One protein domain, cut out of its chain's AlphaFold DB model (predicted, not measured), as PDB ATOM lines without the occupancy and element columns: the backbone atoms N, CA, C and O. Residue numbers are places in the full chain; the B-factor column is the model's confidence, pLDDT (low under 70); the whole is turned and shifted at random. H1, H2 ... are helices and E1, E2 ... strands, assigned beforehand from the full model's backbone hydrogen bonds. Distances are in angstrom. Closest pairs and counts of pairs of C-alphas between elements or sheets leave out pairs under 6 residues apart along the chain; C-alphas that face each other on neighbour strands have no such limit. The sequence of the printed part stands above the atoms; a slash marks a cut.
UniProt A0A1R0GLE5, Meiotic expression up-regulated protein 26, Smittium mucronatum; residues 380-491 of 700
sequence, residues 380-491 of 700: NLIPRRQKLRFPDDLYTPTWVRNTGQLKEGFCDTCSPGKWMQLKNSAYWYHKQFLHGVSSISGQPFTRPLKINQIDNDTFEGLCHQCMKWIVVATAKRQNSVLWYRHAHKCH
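What this domain is: This is residues 380 to 491 of the 700 residues of the protein "Meiotic expression up-regulated protein 26" of Smittium mucronatum (UniProt A0A1R0GLE5). Two small lobes stand end to end, each a three-stranded antiparallel sheet with one helix packed on it: E1, E2 and E3 with H1, then E4, E5 and E6 with H2. The two helices meet between the sheets, and a long link, residues 434 to 450, leads from the first lobe to the far side of the second, where E4 begins. The printed part has 112 residues, with E1 E2 E3 H1 E4 E5 E6 H2 along it; the sheet orders are E1 - E2 - E3 and E4 - E5 - E6. The class is mixed, helices and strands, with under half of the residues in named elements. The whole is only just loose, close to compact, with a radius of gyration of the C-alphas of 16.3 A, and elongated, spanning 51 by 29 by 22 A.

Where its parts are: After residues 380 to 398, E1 takes residues 399 to 401, its first C-alpha at (120.638, 181.107, 136.806). E2 is residues 408 to 411, and E3 residues 418 to 421. H1, residues 426 to 433, is 10.6 A long. E4, residues 451 to 455, measures 12.7 A, E5, residues 458 to 462, 13.7 A, and E6, residues 469 to 474, 13.9 A. H2, residues 481 to 490, is 14.0 A long and ends at C-alpha 490, (126.133, 158.022, 118.441).

How they stand to each other: E1, E2 and E3 form a meander, each strand the antiparallel neighbour of the one before. In the hairpin E1 and E2, N 401 and O 408 are 2.9 A apart, within hydrogen-bond range; in the hairpin E2 and E3, N 411 and O 418 are at 2.8 A. Residues 384 to 385 pair antiparallel with residues 399 to 400 of E1. H1 is on this sheet at a height of 9.6 A and stands up from it at 44 degrees; the C-alphas of Met 420 in E3 and Tyr 427 are the closest, 5.0 A. H1 and H2 touch, about perpendicular at 89 degrees, the closest C-alphas being those of Phe 433 and Val 481, 5.2 A. H2 is on the second meander, E4, E5 and E6, at a height of 9.5 A. It runs along the strands, at 7 degrees to E6 on the local plane; the closest C-alphas are those of Val 472 and Trp 483, 5.0 A. This sheet is only just strongly twisted, its C-alphas up to 4.2 A off the best plane. In the hairpin E4 and E5, N 452 and O 460 are 2.8 A apart, and in the hairpin E5 and E6, N 461 and O 470 are 2.8 A apart, both within hydrogen-bond range. In H1 every O i to N i+4 pair is within hydrogen-bond range; in H2, 5 of 6 are. E2 and E5, for instance, are apart.

The domain as a whole: The C-alphas of Asn 380 and Asp 455 are the two farthest apart, 51.5 A. The printed part has no cut. The link from H1 to E4, 17 residues, is long. The mean pLDDT of the printed part is 91.3, and no printed residue is under 70.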
ATOM      1  N   ASN A 380     128.704 190.677 141.637       82.81
ATOM      2  CA  ASN A 380     129.060 189.565 140.758       82.81
ATOM      3  C   ASN A 380     128.462 188.217 141.202       82.81
ATOM      4  O   ASN A 380     127.986 187.475 140.334       82.81
ATOM      5  N   LEU A 381     128.446 187.920 142.508       83.19
ATOM      6  CA  LEU A 381     127.969 186.647 143.068       83.19
ATOM      7  C   LEU A 381     126.441 186.497 143.004       83.19
ATOM      8  O   LEU A 381     125.946 185.367 143.040       83.19
ATOM      9  N   ILE A 382     125.706 187.606 142.860       86.62
ATOM     10  CA  ILE A 382     124.240 187.623 142.773       86.62
ATOM     11  C   ILE A 382     123.766 186.804 141.552       86.62
ATOM     12  O   ILE A 382     124.161 187.114 140.419       86.62
ATOM     13  N   PRO A 383     122.898 185.783 141.736       91.19
ATOM     14  CA  PRO A 383     122.314 185.011 140.645       91.19
ATOM     15  C   PRO A 383     121.445 185.878 139.730       91.19
ATOM     16  O   PRO A 383     120.415 186.408 140.137       91.19
ATOM     17  N   ARG A 384     121.823 185.970 138.456       90.69
ATOM     18  CA  ARG A 384     121.063 186.657 137.406       90.69
ATOM     19  C   ARG A 384     120.390 185.621 136.509       90.69
ATOM     20  O   ARG A 384     120.979 184.579 136.206       90.69
ATOM     21  N   ARG A 385     119.145 185.873 136.098       91.06
ATOM     22  CA  ARG A 385     118.391 184.946 135.240       91.06
ATOM     23  C   ARG A 385     118.911 185.025 133.798       91.06
ATOM     24  O   ARG A 385     118.982 186.112 133.232       91.06
ATOM     25  N   GLN A 386     119.256 183.888 133.191       91.81
ATOM     26  CA  GLN A 386     119.640 183.801 131.776       91.81
ATOM     27  C   GLN A 386     118.445 183.333 130.927       91.81
ATOM     28  O   GLN A 386     117.712 182.423 131.314       91.81
ATOM     29  N   LYS A 387     118.256 183.945 129.750       91.69
ATOM     30  CA  LYS A 387     117.237 183.538 128.770       91.69
ATOM     31  C   LYS A 387     117.568 182.152 128.184       91.69
ATOM     32  O   LYS A 387     118.725 181.879 127.860       91.69
ATOM     33  N   LEU A 388     116.553 181.294 128.045       91.38
ATOM     34  CA  LEU A 388     116.662 179.996 127.366       91.38
ATOM     35  C   LEU A 388     116.811 180.164 125.848       91.38
ATOM     36  O   LEU A 388     116.420 181.189 125.290       91.38
ATOM     37  N   ARG A 389     117.356 179.147 125.168       90.12
ATOM     38  CA  ARG A 389     117.501 179.161 123.699       90.12
ATOM     39  C   ARG A 389     116.161 178.963 122.978       90.12
ATOM     40  O   ARG A 389     115.980 179.478 121.881       90.12
ATOM     41  N   PHE A 390     115.257 178.210 123.597       89.94
ATOM     42  CA  PHE A 390     113.899 177.861 123.166       89.94
ATOM     43  C   PHE A 390     113.116 177.398 124.428       89.94
ATOM     44  O   PHE A 390     113.762 177.148 125.455       89.94
ATOM     45  N   PRO A 391     111.768 177.335 124.431       85.69
ATOM     46  CA  PRO A 391     111.017 176.735 125.544       85.69
ATOM     47  C   PRO A 391     111.458 175.283 125.799       85.69
ATOM     48  O   PRO A 391     111.881 174.594 124.881       85.69
ATOM     49  N   ASP A 392     111.406 174.831 127.051       87.19
ATOM     50  CA  ASP A 392     111.786 173.469 127.476       87.19
ATOM     51  C   ASP A 392     113.239 173.031 127.195       87.19
ATOM     52  O   ASP A 392     113.579 171.854 127.289       87.19
ATOM     53  N   ASP A 393     114.145 173.976 126.933       91.94
ATOM     54  CA  ASP A 393     115.593 173.742 126.901       91.94
ATOM     55  C   ASP A 393     116.118 173.350 128.294       91.94
ATOM     56  O   ASP A 393     116.386 174.218 129.121       91.94
ATOM     57  N   LEU A 394     116.299 172.056 128.579       91.62
ATOM     58  CA  LEU A 394     116.786 171.525 129.867       91.62
ATOM     59  C   LEU A 394     118.314 171.629 130.045       91.62
ATOM     60  O   LEU A 394     118.837 171.339 131.132       91.62
ATOM     61  N   TYR A 395     119.044 172.042 129.002       93.81
ATOM     62  CA  TYR A 395     120.496 172.220 129.048       93.81
ATOM     63  C   TYR A 395     120.893 173.618 129.529       93.81
ATOM     64  O   TYR A 395     121.784 173.734 130.364       93.81
ATOM     65  N   THR A 396     120.274 174.692 129.025       94.00
ATOM     66  CA  THR A 396     120.709 176.054 129.382       94.00
ATOM     67  C   THR A 396     120.393 176.387 130.853       94.00
ATOM     68  O   THR A 396     119.249 176.215 131.280       94.00
ATOM     69  N   PRO A 397     121.360 176.890 131.655       94.00
ATOM     70  CA  PRO A 397     121.123 177.240 133.059       94.00
ATOM     71  C   PRO A 397     120.118 178.389 133.192       94.00
ATOM     72  O   PRO A 397     120.267 179.408 132.521       94.00
ATOM     73  N   THR A 398     119.136 178.266 134.098       92.81
ATOM     74  CA  THR A 398     118.213 179.378 134.429       92.81
ATOM     75  C   THR A 398     118.964 180.534 135.077       92.81
ATOM     76  O   THR A 398     118.617 181.692 134.881       92.81
ATOM     77  N   TRP A 399     119.970 180.201 135.885       93.31
ATOM     78  CA  TRP A 399     120.638 181.107 136.806       93.31
ATOM     79  C   TRP A 399     122.136 181.097 136.559       93.31
ATOM     80  O   TRP A 399     122.753 180.035 136.452       93.31
ATOM     81  N   VAL A 400     122.706 182.292 136.467       94.50
ATOM     82  CA  VAL A 400     124.108 182.534 136.148       94.50
ATOM     83  C   VAL A 400     124.652 183.612 137.075       94.50
ATOM     84  O   VAL A 400     124.011 184.643 137.269       94.50
ATOM     85  N   ARG A 401     125.850 183.399 137.616       93.56
ATOM     86  CA  ARG A 401     126.587 184.386 138.417       93.56
ATOM     87  C   ARG A 401     127.982 184.618 137.840       93.56
ATOM     88  O   ARG A 401     128.415 183.897 136.937       93.56
ATOM     89  N   ASN A 402     128.670 185.627 138.369       92.56
ATOM     90  CA  ASN A 402     129.974 186.122 137.921       92.56
ATOM     91  C   ASN A 402     129.993 186.555 136.443       92.56
ATOM     92  O   ASN A 402     128.969 186.578 135.755       92.56
ATOM     93  N   THR A 403     131.165 186.950 135.958       91.38
ATOM     94  CA  THR A 403     131.416 187.426 134.593       91.38
ATOM     95  C   THR A 403     132.746 186.863 134.075       91.38
ATOM     96  O   THR A 403     133.514 186.255 134.827       91.38
ATOM     97  N   GLY A 404     133.009 187.009 132.771       90.75
ATOM     98  CA  GLY A 404     134.282 186.620 132.155       90.75
ATOM     99  C   GLY A 404     134.699 185.171 132.442       90.75
ATOM    100  O   GLY A 404     133.952 184.231 132.166       90.75
ATOM    101  N   GLN A 405     135.905 185.002 132.998       91.31
ATOM    102  CA  GLN A 405     136.503 183.696 133.311       91.31
ATOM    103  C   GLN A 405     135.701 182.920 134.368       91.31
ATOM    104  O   GLN A 405     135.514 181.713 134.240       91.31
ATOM    105  N   LEU A 406     135.204 183.630 135.385       91.69
ATOM    106  CA  LEU A 406     134.558 183.063 136.571       91.69
ATOM    107  C   LEU A 406     133.059 182.794 136.371       91.69
ATOM    108  O   LEU A 406     132.388 182.406 137.326       91.69
ATOM    109  N   LYS A 407     132.517 183.024 135.162       94.44
ATOM    110  CA  LYS A 407     131.088 182.867 134.848       94.44
ATOM    111  C   LYS A 407     130.616 181.443 135.163       94.44
ATOM    112  O   LYS A 407     131.059 180.474 134.543       94.44
ATOM    113  N   GLU A 408     129.660 181.337 136.077       95.38
ATOM    114  CA  GLU A 408     129.108 180.076 136.579       95.38
ATOM    115  C   GLU A 408     127.614 179.969 136.290       95.38
ATOM    116  O   GLU A 408     126.889 180.961 136.333       95.38
ATOM    117  N   GLY A 409     127.153 178.752 136.014       95.38
ATOM    118  CA  GLY A 409     125.754 178.416 135.782       95.38
ATOM    119  C   GLY A 409     125.266 177.405 136.806       95.38
ATOM    120  O   GLY A 409     125.996 176.489 137.190       95.38
ATOM    121  N   PHE A 410     124.023 177.564 137.244       94.44
ATOM    122  CA  PHE A 410     123.392 176.658 138.194       94.44
ATOM    123  C   PHE A 410     122.835 175.413 137.494       94.44
ATOM    124  O   PHE A 410     122.154 175.499 136.467       94.44
ATOM    125  N   CYS A 411     123.124 174.245 138.060       93.81
ATOM    126  CA  CYS A 411     122.533 172.972 137.688       93.81
ATOM    127  C   CYS A 411     121.362 172.656 138.627       93.81
ATOM    128  O   CYS A 411     121.553 172.336 139.801       93.81
ATOM    129  N   ASP A 412     120.161 172.758 138.069       90.00
ATOM    130  CA  ASP A 412     118.847 172.524 138.674       90.00
ATOM    131  C   ASP A 412     118.450 171.042 138.758       90.00
ATOM    132  O   ASP A 412     117.617 170.678 139.584       90.00
ATOM    133  N   THR A 413     119.071 170.182 137.945       88.88
ATOM    134  CA  THR A 413     118.904 168.716 137.985       88.88
ATOM    135  C   THR A 413     119.753 168.030 139.063       88.88
ATOM    136  O   THR A 413     119.620 166.832 139.287       88.88
ATOM    137  N   CYS A 414     120.611 168.770 139.772       90.00
ATOM    138  CA  CYS A 414     121.223 168.304 141.017       90.00
ATOM    139  C   CYS A 414     120.327 168.617 142.224       90.00
ATOM    140  O   CYS A 414     119.680 169.657 142.264       90.00
ATOM    141  N   SER A 415     120.391 167.769 143.254       87.19
ATOM    142  CA  SER A 415     119.927 168.087 144.609       87.19
ATOM    143  C   SER A 415     121.145 168.135 145.545       87.19
ATOM    144  O   SER A 415     121.980 167.234 145.440       87.19
ATOM    145  N   PRO A 416     121.323 169.177 146.387       86.12
ATOM    146  CA  PRO A 416     120.487 170.385 146.524       86.12
ATOM    147  C   PRO A 416     120.597 171.382 145.343       86.12
ATOM    148  O   PRO A 416     119.898 172.398 145.306       86.12
ATOM    149  N   GLY A 417     121.471 171.086 144.377       89.06
ATOM    150  CA  GLY A 417     121.800 171.926 143.222       89.06
ATOM    151  C   GLY A 417     123.293 172.245 143.202       89.06
ATOM    152  O   GLY A 417     123.957 172.138 144.233       89.06
ATOM    153  N   LYS A 418     123.864 172.587 142.040       92.44
ATOM    154  CA  LYS A 418     125.314 172.851 141.952       92.44
ATOM    155  C   LYS A 418     125.674 173.942 140.950       92.44
ATOM    156  O   LYS A 418     125.272 173.884 139.793       92.44
ATOM    157  N   TRP A 419     126.475 174.911 141.388       93.62
ATOM    158  CA  TRP A 419     127.147 175.866 140.508       93.62
ATOM    159  C   TRP A 419     128.323 175.189 139.797       93.62
ATOM    160  O   TRP A 419     129.101 174.477 140.432       93.62
ATOM    161  N   MET A 420     128.446 175.400 138.485       95.12
ATOM    162  CA  MET A 420     129.571 174.926 137.671       95.12
ATOM    163  C   MET A 420     130.036 176.030 136.719       95.12
ATOM    164  O   MET A 420     129.215 176.752 136.148       95.12
ATOM    165  N   GLN A 421     131.346 176.131 136.504       95.56
ATOM    166  CA  GLN A 421     131.934 177.097 135.577       95.56
ATOM    167  C   GLN A 421     131.554 176.797 134.117       95.56
ATOM    168  O   GLN A 421     131.439 175.640 133.698       95.56
ATOM    169  N   LEU A 422     131.343 177.861 133.335       94.81
ATOM    170  CA  LEU A 422     131.015 177.768 131.909       94.81
ATOM    171  C   LEU A 422     132.269 177.727 131.033       94.81
ATOM    172  O   LEU A 422     132.304 176.950 130.083       94.81
ATOM    173  N   LYS A 423     133.288 178.555 131.315       93.31
ATOM    174  CA  LYS A 423     134.411 178.752 130.378       93.31
ATOM    175  C   LYS A 423     135.309 177.517 130.244       93.31
ATOM    176  O   LYS A 423     135.730 177.193 129.141       93.31
ATOM    177  N   ASN A 424     135.552 176.790 131.335       94.25
ATOM    178  CA  ASN A 424     136.250 175.495 131.307       94.25
ATOM    179  C   ASN A 424     135.345 174.330 130.848       94.25
ATOM    180  O   ASN A 424     135.748 173.173 130.920       94.25
ATOM    181  N   SER A 425     134.113 174.612 130.405       93.44
ATOM    182  CA  SER A 425     133.081 173.642 130.019       93.44
ATOM    183  C   SER A 425     132.646 172.643 131.107       93.44
ATOM    184  O   SER A 425     131.906 171.708 130.805       93.44
ATOM    185  N   ALA A 426     132.998 172.850 132.385       95.81
ATOM    186  CA  ALA A 426     132.590 171.961 133.480       95.81
ATOM    187  C   ALA A 426     131.060 171.795 133.560       95.81
ATOM    188  O   ALA A 426     130.563 170.684 133.754       95.81
ATOM    189  N   TYR A 427     130.304 172.873 133.315       95.69
ATOM    190  CA  TYR A 427     128.845 172.827 133.190       95.69
ATOM    191  C   TYR A 427     128.365 171.866 132.081       95.69
ATOM    192  O   TYR A 427     127.430 171.093 132.298       95.69
ATOM    193  N   TRP A 428     129.022 171.875 130.913       95.31
ATOM    194  CA  TRP A 428     128.694 171.009 129.772       95.31
ATOM    195  C   TRP A 428     128.947 169.537 130.098       95.31
ATOM    196  O   TRP A 428     128.022 168.728 130.017       95.31
ATOM    197  N   TYR A 429     130.160 169.204 130.560       95.56
ATOM    198  CA  TYR A 429     130.508 167.843 130.989       95.56
ATOM    199  C   TYR A 429     129.529 167.320 132.053       95.56
ATOM    200  O   TYR A 429     129.103 166.166 131.994       95.56
ATOM    201  N   HIS A 430     129.130 168.174 132.999       94.31
ATOM    202  CA  HIS A 430     128.216 167.826 134.080       94.31
ATOM    203  C   HIS A 430     126.776 167.558 133.603       94.31
ATOM    204  O   HIS A 430     126.252 166.469 133.850       94.31
ATOM    205  N   LYS A 431     126.134 168.500 132.891       93.56
ATOM    206  CA  LYS A 431     124.775 168.295 132.343       93.56
ATOM    207  C   LYS A 431     124.723 167.099 131.390       93.56
ATOM    208  O   LYS A 431     123.756 166.342 131.425       93.56
ATOM    209  N   GLN A 432     125.767 166.887 130.592       94.31
ATOM    210  CA  GLN A 432     125.754 165.857 129.562       94.31
ATOM    211  C   GLN A 432     126.077 164.451 130.081       94.31
ATOM    212  O   GLN A 432     125.403 163.501 129.691       94.31
ATOM    213  N   PHE A 433     127.074 164.284 130.959       92.81
ATOM    214  CA  PHE A 433     127.517 162.948 131.386       92.81
ATOM    215  C   PHE A 433     126.999 162.502 132.756       92.81
ATOM    216  O   PHE A 433     127.023 161.301 133.010       92.81
ATOM    217  N   LEU A 434     126.499 163.406 133.609       91.19
ATOM    218  CA  LEU A 434     125.793 163.020 134.841       91.19
ATOM    219  C   LEU A 434     124.274 162.974 134.626       91.19
ATOM    220  O   LEU A 434     123.637 161.973 134.940       91.19
ATOM    221  N   HIS A 435     123.707 164.041 134.051       91.12
ATOM    222  CA  HIS A 435     122.253 164.190 133.871       91.12
ATOM    223  C   HIS A 435     121.737 163.711 132.509       91.12
ATOM    224  O   HIS A 435     120.529 163.590 132.328       91.12
ATOM    225  N   GLY A 436     122.627 163.422 131.556       92.81
ATOM    226  CA  GLY A 436     122.254 162.895 130.241       92.81
ATOM    227  C   GLY A 436     121.612 163.911 129.305       92.81
ATOM    228  O   GLY A 436     120.938 163.502 128.367       92.81
ATOM    229  N   VAL A 437     121.762 165.215 129.549       93.38
ATOM    230  CA  VAL A 437     121.121 166.254 128.732       93.38
ATOM    231  C   VAL A 437     122.034 166.665 127.577       93.38
ATOM    232  O   VAL A 437     123.144 167.155 127.789       93.38
ATOM    233  N   SER A 438     121.545 166.500 126.349       93.44
ATOM    234  CA  SER A 438     122.236 166.878 125.116       93.44
ATOM    235  C   SER A 438     122.440 168.389 125.030       93.44
ATOM    236  O   SER A 438     121.479 169.158 125.085       93.44
ATOM    237  N   SER A 439     123.670 168.845 124.788       92.81
ATOM    238  CA  SER A 439     123.914 170.267 124.517       92.81
ATOM    239  C   SER A 439     123.358 170.737 123.168       92.81
ATOM    240  O   SER A 439     123.161 171.938 122.979       92.81
ATOM    241  N   ILE A 440     123.103 169.814 122.230       92.06
ATOM    242  CA  ILE A 440     122.627 170.119 120.872       92.06
ATOM    243  C   ILE A 440     121.112 170.332 120.870       92.06
ATOM    244  O   ILE A 440     120.657 171.404 120.474       92.06
ATOM    245  N   SER A 441     120.346 169.345 121.345       91.31
ATOM    246  CA  SER A 441     118.879 169.415 121.394       91.31
ATOM    247  C   SER A 441     118.329 170.054 122.664       91.31
ATOM    248  O   SER A 441     117.154 170.392 122.696       91.31
ATOM    249  N   GLY A 442     119.138 170.202 123.719       91.00
ATOM    250  CA  GLY A 442     118.685 170.661 125.035       91.00
ATOM    251  C   GLY A 442     117.781 169.670 125.777       91.00
ATOM    252  O   GLY A 442     117.246 170.026 126.816       91.00
ATOM    253  N   GLN A 443     117.628 168.445 125.267       91.38
ATOM    254  CA  GLN A 443     116.751 167.397 125.801       91.38
ATOM    255  C   GLN A 443     117.560 166.207 126.353       91.38
ATOM    256  O   GLN A 443     118.734 166.052 125.986       91.38
ATOM    257  N   PRO A 444     116.991 165.365 127.241       92.00
ATOM    258  CA  PRO A 444     117.654 164.153 127.712       92.00
ATOM    259  C   PRO A 444     117.928 163.177 126.562       92.00
ATOM    260  O   PRO A 444     117.175 163.086 125.593       92.00
ATOM    261  N   PHE A 445     119.015 162.422 126.684       92.62
ATOM    262  CA  PHE A 445     119.377 161.381 125.738       92.62
ATOM    263  C   PHE A 445     118.365 160.228 125.743       92.62
ATOM    264  O   PHE A 445     117.892 159.796 126.797       92.62
ATOM    265  N   THR A 446     118.085 159.683 124.558       91.75
ATOM    266  CA  THR A 446     117.218 158.509 124.380       91.75
ATOM    267  C   THR A 446     117.714 157.305 125.190       91.75
ATOM    268  O   THR A 446     118.924 157.069 125.304       91.75
ATOM    269  N   ARG A 447     116.775 156.515 125.718       91.88
ATOM    270  CA  ARG A 447     117.058 155.239 126.391       91.88
ATOM    271  C   ARG A 447     117.535 154.147 125.431       91.88
ATOM    272  O   ARG A 447     117.318 154.261 124.223       91.88
ATOM    273  N   PRO A 448     118.146 153.072 125.959       93.75
ATOM    274  CA  PRO A 448     118.225 151.814 125.236       93.75
ATOM    275  C   PRO A 448     116.824 151.280 124.908       93.75
ATOM    276  O   PRO A 448     115.917 151.375 125.731       93.75
ATOM    277  N   LEU A 449     116.662 150.680 123.726       92.44
ATOM    278  CA  LEU A 449     115.401 150.047 123.303       92.44
ATOM    279  C   LEU A 449     115.093 148.772 124.097       92.44
ATOM    280  O   LEU A 449     113.938 148.424 124.322       92.44
ATOM    281  N   LYS A 450     116.149 148.055 124.482       91.19
ATOM    282  CA  LYS A 450     116.127 146.835 125.291       91.19
ATOM    283  C   LYS A 450     117.335 146.861 126.215       91.19
ATOM    284  O   LYS A 450     118.392 147.352 125.817       91.19
ATOM    285  N   ILE A 451     117.188 146.326 127.418       90.88
ATOM    286  CA  ILE A 451     118.290 146.121 128.360       90.88
ATOM    287  C   ILE A 451     118.491 144.615 128.480       90.88
ATOM    288  O   ILE A 451     117.519 143.875 128.604       90.88
ATOM    289  N   ASN A 452     119.741 144.177 128.404       89.31
ATOM    290  CA  ASN A 452     120.143 142.795 128.593       89.31
ATOM    291  C   ASN A 452     121.220 142.718 129.677       89.31
ATOM    292  O   ASN A 452     121.946 143.682 129.925       89.31
ATOM    293  N   GLN A 453     121.340 141.552 130.292       87.50
ATOM    294  CA  GLN A 453     122.380 141.239 131.253       87.50
ATOM    295  C   GLN A 453     123.295 140.167 130.651       87.50
ATOM    296  O   GLN A 453     122.801 139.196 130.084       87.50
ATOM    297  N   ILE A 454     124.614 140.371 130.719       85.31
ATOM    298  CA  ILE A 454     125.594 139.352 130.302       85.31
ATOM    299  C   ILE A 454     125.982 138.511 131.516       85.31
ATOM    300  O   ILE A 454     125.788 137.302 131.537       85.31
ATOM    301  N   ASP A 455     126.496 139.197 132.535       82.56
ATOM    302  CA  ASP A 455     127.008 138.623 133.775       82.56
ATOM    303  C   ASP A 455     126.120 139.078 134.936       82.56
ATOM    304  O   ASP A 455     125.448 140.106 134.829       82.56
ATOM    305  N   ASN A 456     126.212 138.422 136.095       77.12
ATOM    306  CA  ASN A 456     125.557 138.853 137.346       77.12
ATOM    307  C   ASN A 456     125.749 140.358 137.655       77.12
ATOM    308  O   ASN A 456     124.872 140.985 138.242       77.12
ATOM    309  N   ASP A 457     126.862 140.929 137.182       82.44
ATOM    310  CA  ASP A 457     127.316 142.294 137.431       82.44
ATOM    311  C   ASP A 457     127.292 143.237 136.206       82.44
ATOM    312  O   ASP A 457     127.592 144.423 136.373       82.44
ATOM    313  N   THR A 458     126.975 142.771 134.987       88.00
ATOM    314  CA  THR A 458     127.183 143.541 133.734       88.00
ATOM    315  C   THR A 458     125.910 143.677 132.903       88.00
ATOM    316  O   THR A 458     125.360 142.687 132.416       88.00
ATOM    317  N   PHE A 459     125.496 144.923 132.648       90.00
ATOM    318  CA  PHE A 459     124.282 145.258 131.899       90.00
ATOM    319  C   PHE A 459     124.605 146.017 130.610       90.00
ATOM    320  O   PHE A 459     125.295 147.040 130.637       90.00
ATOM    321  N   GLU A 460     124.046 145.563 129.488       93.12
ATOM    322  CA  GLU A 460     124.094 146.242 128.190       93.12
ATOM    323  C   GLU A 460     122.722 146.804 127.797       93.12
ATOM    324  O   GLU A 460     121.676 146.224 128.076       93.12
ATOM    325  N   GLY A 461     122.728 147.931 127.092       93.81
ATOM    326  CA  GLY A 461     121.561 148.527 126.457       93.81
ATOM    327  C   GLY A 461     121.691 148.510 124.935       93.81
ATOM    328  O   GLY A 461     122.770 148.763 124.399       93.81
ATOM    329  N   LEU A 462     120.596 148.231 124.230       95.19
ATOM    330  CA  LEU A 462     120.529 148.278 122.769       95.19
ATOM    331  C   LEU A 462     120.327 149.724 122.288       95.19
ATOM    332  O   LEU A 462     119.284 150.325 122.549       95.19
ATOM    333  N   CYS A 463     121.307 150.288 121.579       96.56
ATOM    334  CA  CYS A 463     121.218 151.636 121.009       96.56
ATOM    335  C   CYS A 463     120.232 151.712 119.839       96.56
ATOM    336  O   CYS A 463     120.339 150.941 118.890       96.56
ATOM    337  N   HIS A 464     119.331 152.701 119.872       93.69
ATOM    338  CA  HIS A 464     118.306 152.906 118.841       93.69
ATOM    339  C   HIS A 464     118.835 153.376 117.480       93.69
ATOM    340  O   HIS A 464     118.165 153.151 116.482       93.69
ATOM    341  N   GLN A 465     120.025 153.992 117.415       94.00
ATOM    342  CA  GLN A 465     120.581 154.486 116.143       94.00
ATOM    343  C   GLN A 465     121.606 153.542 115.509       94.00
ATOM    344  O   GLN A 465     121.565 153.326 114.304       94.00
ATOM    345  N   CYS A 466     122.528 152.960 116.287       95.50
ATOM    346  CA  CYS A 466     123.530 152.033 115.735       95.50
ATOM    347  C   CYS A 466     123.182 150.547 115.893       95.50
ATOM    348  O   CYS A 466     123.956 149.711 115.432       95.50
ATOM    349  N   MET A 467     122.071 150.215 116.566       94.56
ATOM    350  CA  MET A 467     121.583 148.848 116.820       94.56
ATOM    351  C   MET A 467     122.614 147.903 117.463       94.56
ATOM    352  O   MET A 467     122.518 146.683 117.358       94.56
ATOM    353  N   LYS A 468     123.600 148.468 118.172       95.00
ATOM    354  CA  LYS A 468     124.611 147.728 118.938       95.00
ATOM    355  C   LYS A 468     124.237 147.688 120.413       95.00
ATOM    356  O   LYS A 468     123.672 148.644 120.948       95.00
ATOM    357  N   TRP A 469     124.607 146.590 121.060       94.62
ATOM    358  CA  TRP A 469     124.635 146.489 122.513       94.62
ATOM    359  C   TRP A 469     125.822 147.283 123.063       94.62
ATOM    360  O   TRP A 469     126.922 147.229 122.512       94.62
ATOM    361  N   ILE A 470     125.568 148.068 124.106       94.38
ATOM    362  CA  ILE A 470     126.517 148.995 124.726       94.38
ATOM    363  C   ILE A 470     126.422 148.835 126.238       94.38
ATOM    364  O   ILE A 470     125.326 148.930 126.786       94.38
ATOM    365  N   VAL A 471     127.551 148.659 126.927       91.88
ATOM    366  CA  VAL A 471     127.584 148.570 128.396       91.88
ATOM    367  C   VAL A 471     126.961 149.825 129.021       91.88
ATOM    368  O   VAL A 471     127.474 150.935 128.880       91.88
ATOM    369  N   VAL A 472     125.843 149.629 129.718       90.94
ATOM    370  CA  VAL A 472     125.126 150.646 130.497       90.94
ATOM    371  C   VAL A 472     125.738 150.755 131.888       90.94
ATOM    372  O   VAL A 472     125.976 151.865 132.358       90.94
ATOM    373  N   ALA A 473     126.003 149.614 132.527       87.69
ATOM    374  CA  ALA A 473     126.475 149.533 133.902       87.69
ATOM    375  C   ALA A 473     127.331 148.285 134.139       87.69
ATOM    376  O   ALA A 473     127.147 147.253 133.496       87.69
ATOM    377  N   THR A 474     128.228 148.389 135.117       86.56
ATOM    378  CA  THR A 474     128.940 147.253 135.722       86.56
ATOM    379  C   THR A 474     128.826 147.347 137.245       86.56
ATOM    380  O   THR A 474     128.594 148.444 137.756       86.56
ATOM    381  N   ALA A 475     129.042 146.270 138.007       80.00
ATOM    382  CA  ALA A 475     128.960 146.329 139.476       80.00
ATOM    383  C   ALA A 475     129.832 147.431 140.100       80.00
ATOM    384  O   ALA A 475     129.398 148.123 141.018       80.00
ATOM    385  N   LYS A 476     131.030 147.666 139.546       79.94
ATOM    386  CA  LYS A 476     131.945 148.738 139.980       79.94
ATOM    387  C   LYS A 476     131.489 150.146 139.560       79.94
ATOM    388  O   LYS A 476     132.034 151.127 140.061       79.94
ATOM    389  N   ARG A 477     130.565 150.268 138.598       79.44
ATOM    390  CA  ARG A 477     130.073 151.530 138.010       79.44
ATOM    391  C   ARG A 477     128.607 151.401 137.575       79.44
ATOM    392  O   ARG A 477     128.304 151.330 136.386       79.44
ATOM    393  N   GLN A 478     127.693 151.431 138.543       79.69
ATOM    394  CA  GLN A 478     126.242 151.447 138.309       79.69
ATOM    395  C   GLN A 478     125.719 152.863 137.988       79.69
ATOM    396  O   GLN A 478     124.723 153.315 138.545       79.69
ATOM    397  N   ASN A 479     126.427 153.607 137.129       83.25
ATOM    398  CA  ASN A 479     126.061 154.974 136.759       83.25
ATOM    399  C   ASN A 479     125.831 155.124 135.252       83.25
ATOM    400  O   ASN A 479     126.355 154.382 134.428       83.25
ATOM    401  N   SER A 480     125.045 156.132 134.892       86.88
ATOM    402  CA  SER A 480     124.612 156.429 133.524       86.88
ATOM    403  C   SER A 480     125.723 156.918 132.582       86.88
ATOM    404  O   SER A 480     125.491 157.063 131.379       86.88
ATOM    405  N   VAL A 481     126.937 157.163 133.092       90.94
ATOM    406  CA  VAL A 481     128.036 157.817 132.360       90.94
ATOM    407  C   VAL A 481     128.449 157.024 131.119       90.94
ATOM    408  O   VAL A 481     128.785 157.626 130.098       90.94
ATOM    409  N   LEU A 482     128.431 155.687 131.178       92.19
ATOM    410  CA  LEU A 482     128.797 154.835 130.040       92.19
ATOM    411  C   LEU A 482     127.784 154.980 128.894       92.19
ATOM    412  O   LEU A 482     128.178 155.274 127.762       92.19
ATOM    413  N   TRP A 483     126.488 154.901 129.212       93.69
ATOM    414  CA  TRP A 483     125.412 155.141 128.250       93.69
ATOM    415  C   TRP A 483     125.473 156.555 127.664       93.69
ATOM    416  O   TRP A 483     125.465 156.719 126.447       93.69
ATOM    417  N   TYR A 484     125.612 157.586 128.499       94.44
ATOM    418  CA  TYR A 484     125.638 158.979 128.038       94.44
ATOM    419  C   TYR A 484     126.895 159.323 127.216       94.44
ATOM    420  O   TYR A 484     126.819 160.133 126.290       94.44
ATOM    421  N   ARG A 485     128.036 158.659 127.461       94.12
ATOM    422  CA  ARG A 485     129.227 158.738 126.588       94.12
ATOM    423  C   ARG A 485     128.993 158.125 125.208       94.12
ATOM    424  O   ARG A 485     129.535 158.648 124.233       94.12
ATOM    425  N   HIS A 486     128.205 157.055 125.115       95.06
ATOM    426  CA  HIS A 486     127.785 156.499 123.831       95.06
ATOM    427  C   HIS A 486     126.747 157.396 123.148       95.06
ATOM    428  O   HIS A 486     126.968 157.813 122.014       95.06
ATOM    429  N   ALA A 487     125.669 157.755 123.847       94.94
ATOM    430  CA  ALA A 487     124.574 158.558 123.310       94.94
ATOM    431  C   ALA A 487     125.055 159.907 122.751       94.94
ATOM    432  O   ALA A 487     124.657 160.273 121.653       94.94
ATOM    433  N   HIS A 488     125.983 160.599 123.424       93.25
ATOM    434  CA  HIS A 488     126.594 161.827 122.896       93.25
ATOM    435  C   HIS A 488     127.325 161.630 121.552       93.25
ATOM    436  O   HIS A 488     127.305 162.521 120.710       93.25
ATOM    437  N   LYS A 489     128.000 160.489 121.355       94.06
ATOM    438  CA  LYS A 489     128.780 160.206 120.136       94.06
ATOM    439  C   LYS A 489     127.955 159.574 119.017       94.06
ATOM    440  O   LYS A 489     128.337 159.688 117.859       94.06
ATOM    441  N   CYS A 490     126.898 158.845 119.369       94.94
ATOM    442  CA  CYS A 490     126.133 158.022 118.441       94.94
ATOM    443  C   CYS A 490     124.780 158.628 118.072       94.94
ATOM    444  O   CYS A 490     124.327 158.406 116.955       94.94
ATOM    445  N   HIS A 491     124.105 159.325 118.990       92.06
ATOM    446  CA  HIS A 491     122.757 159.813 118.728       92.06
ATOM    447  C   HIS A 491     122.829 161.161 118.004       92.06
ATOM    448  O   HIS A 491     123.130 162.196 118.601       92.06
TER     449      HIS A 491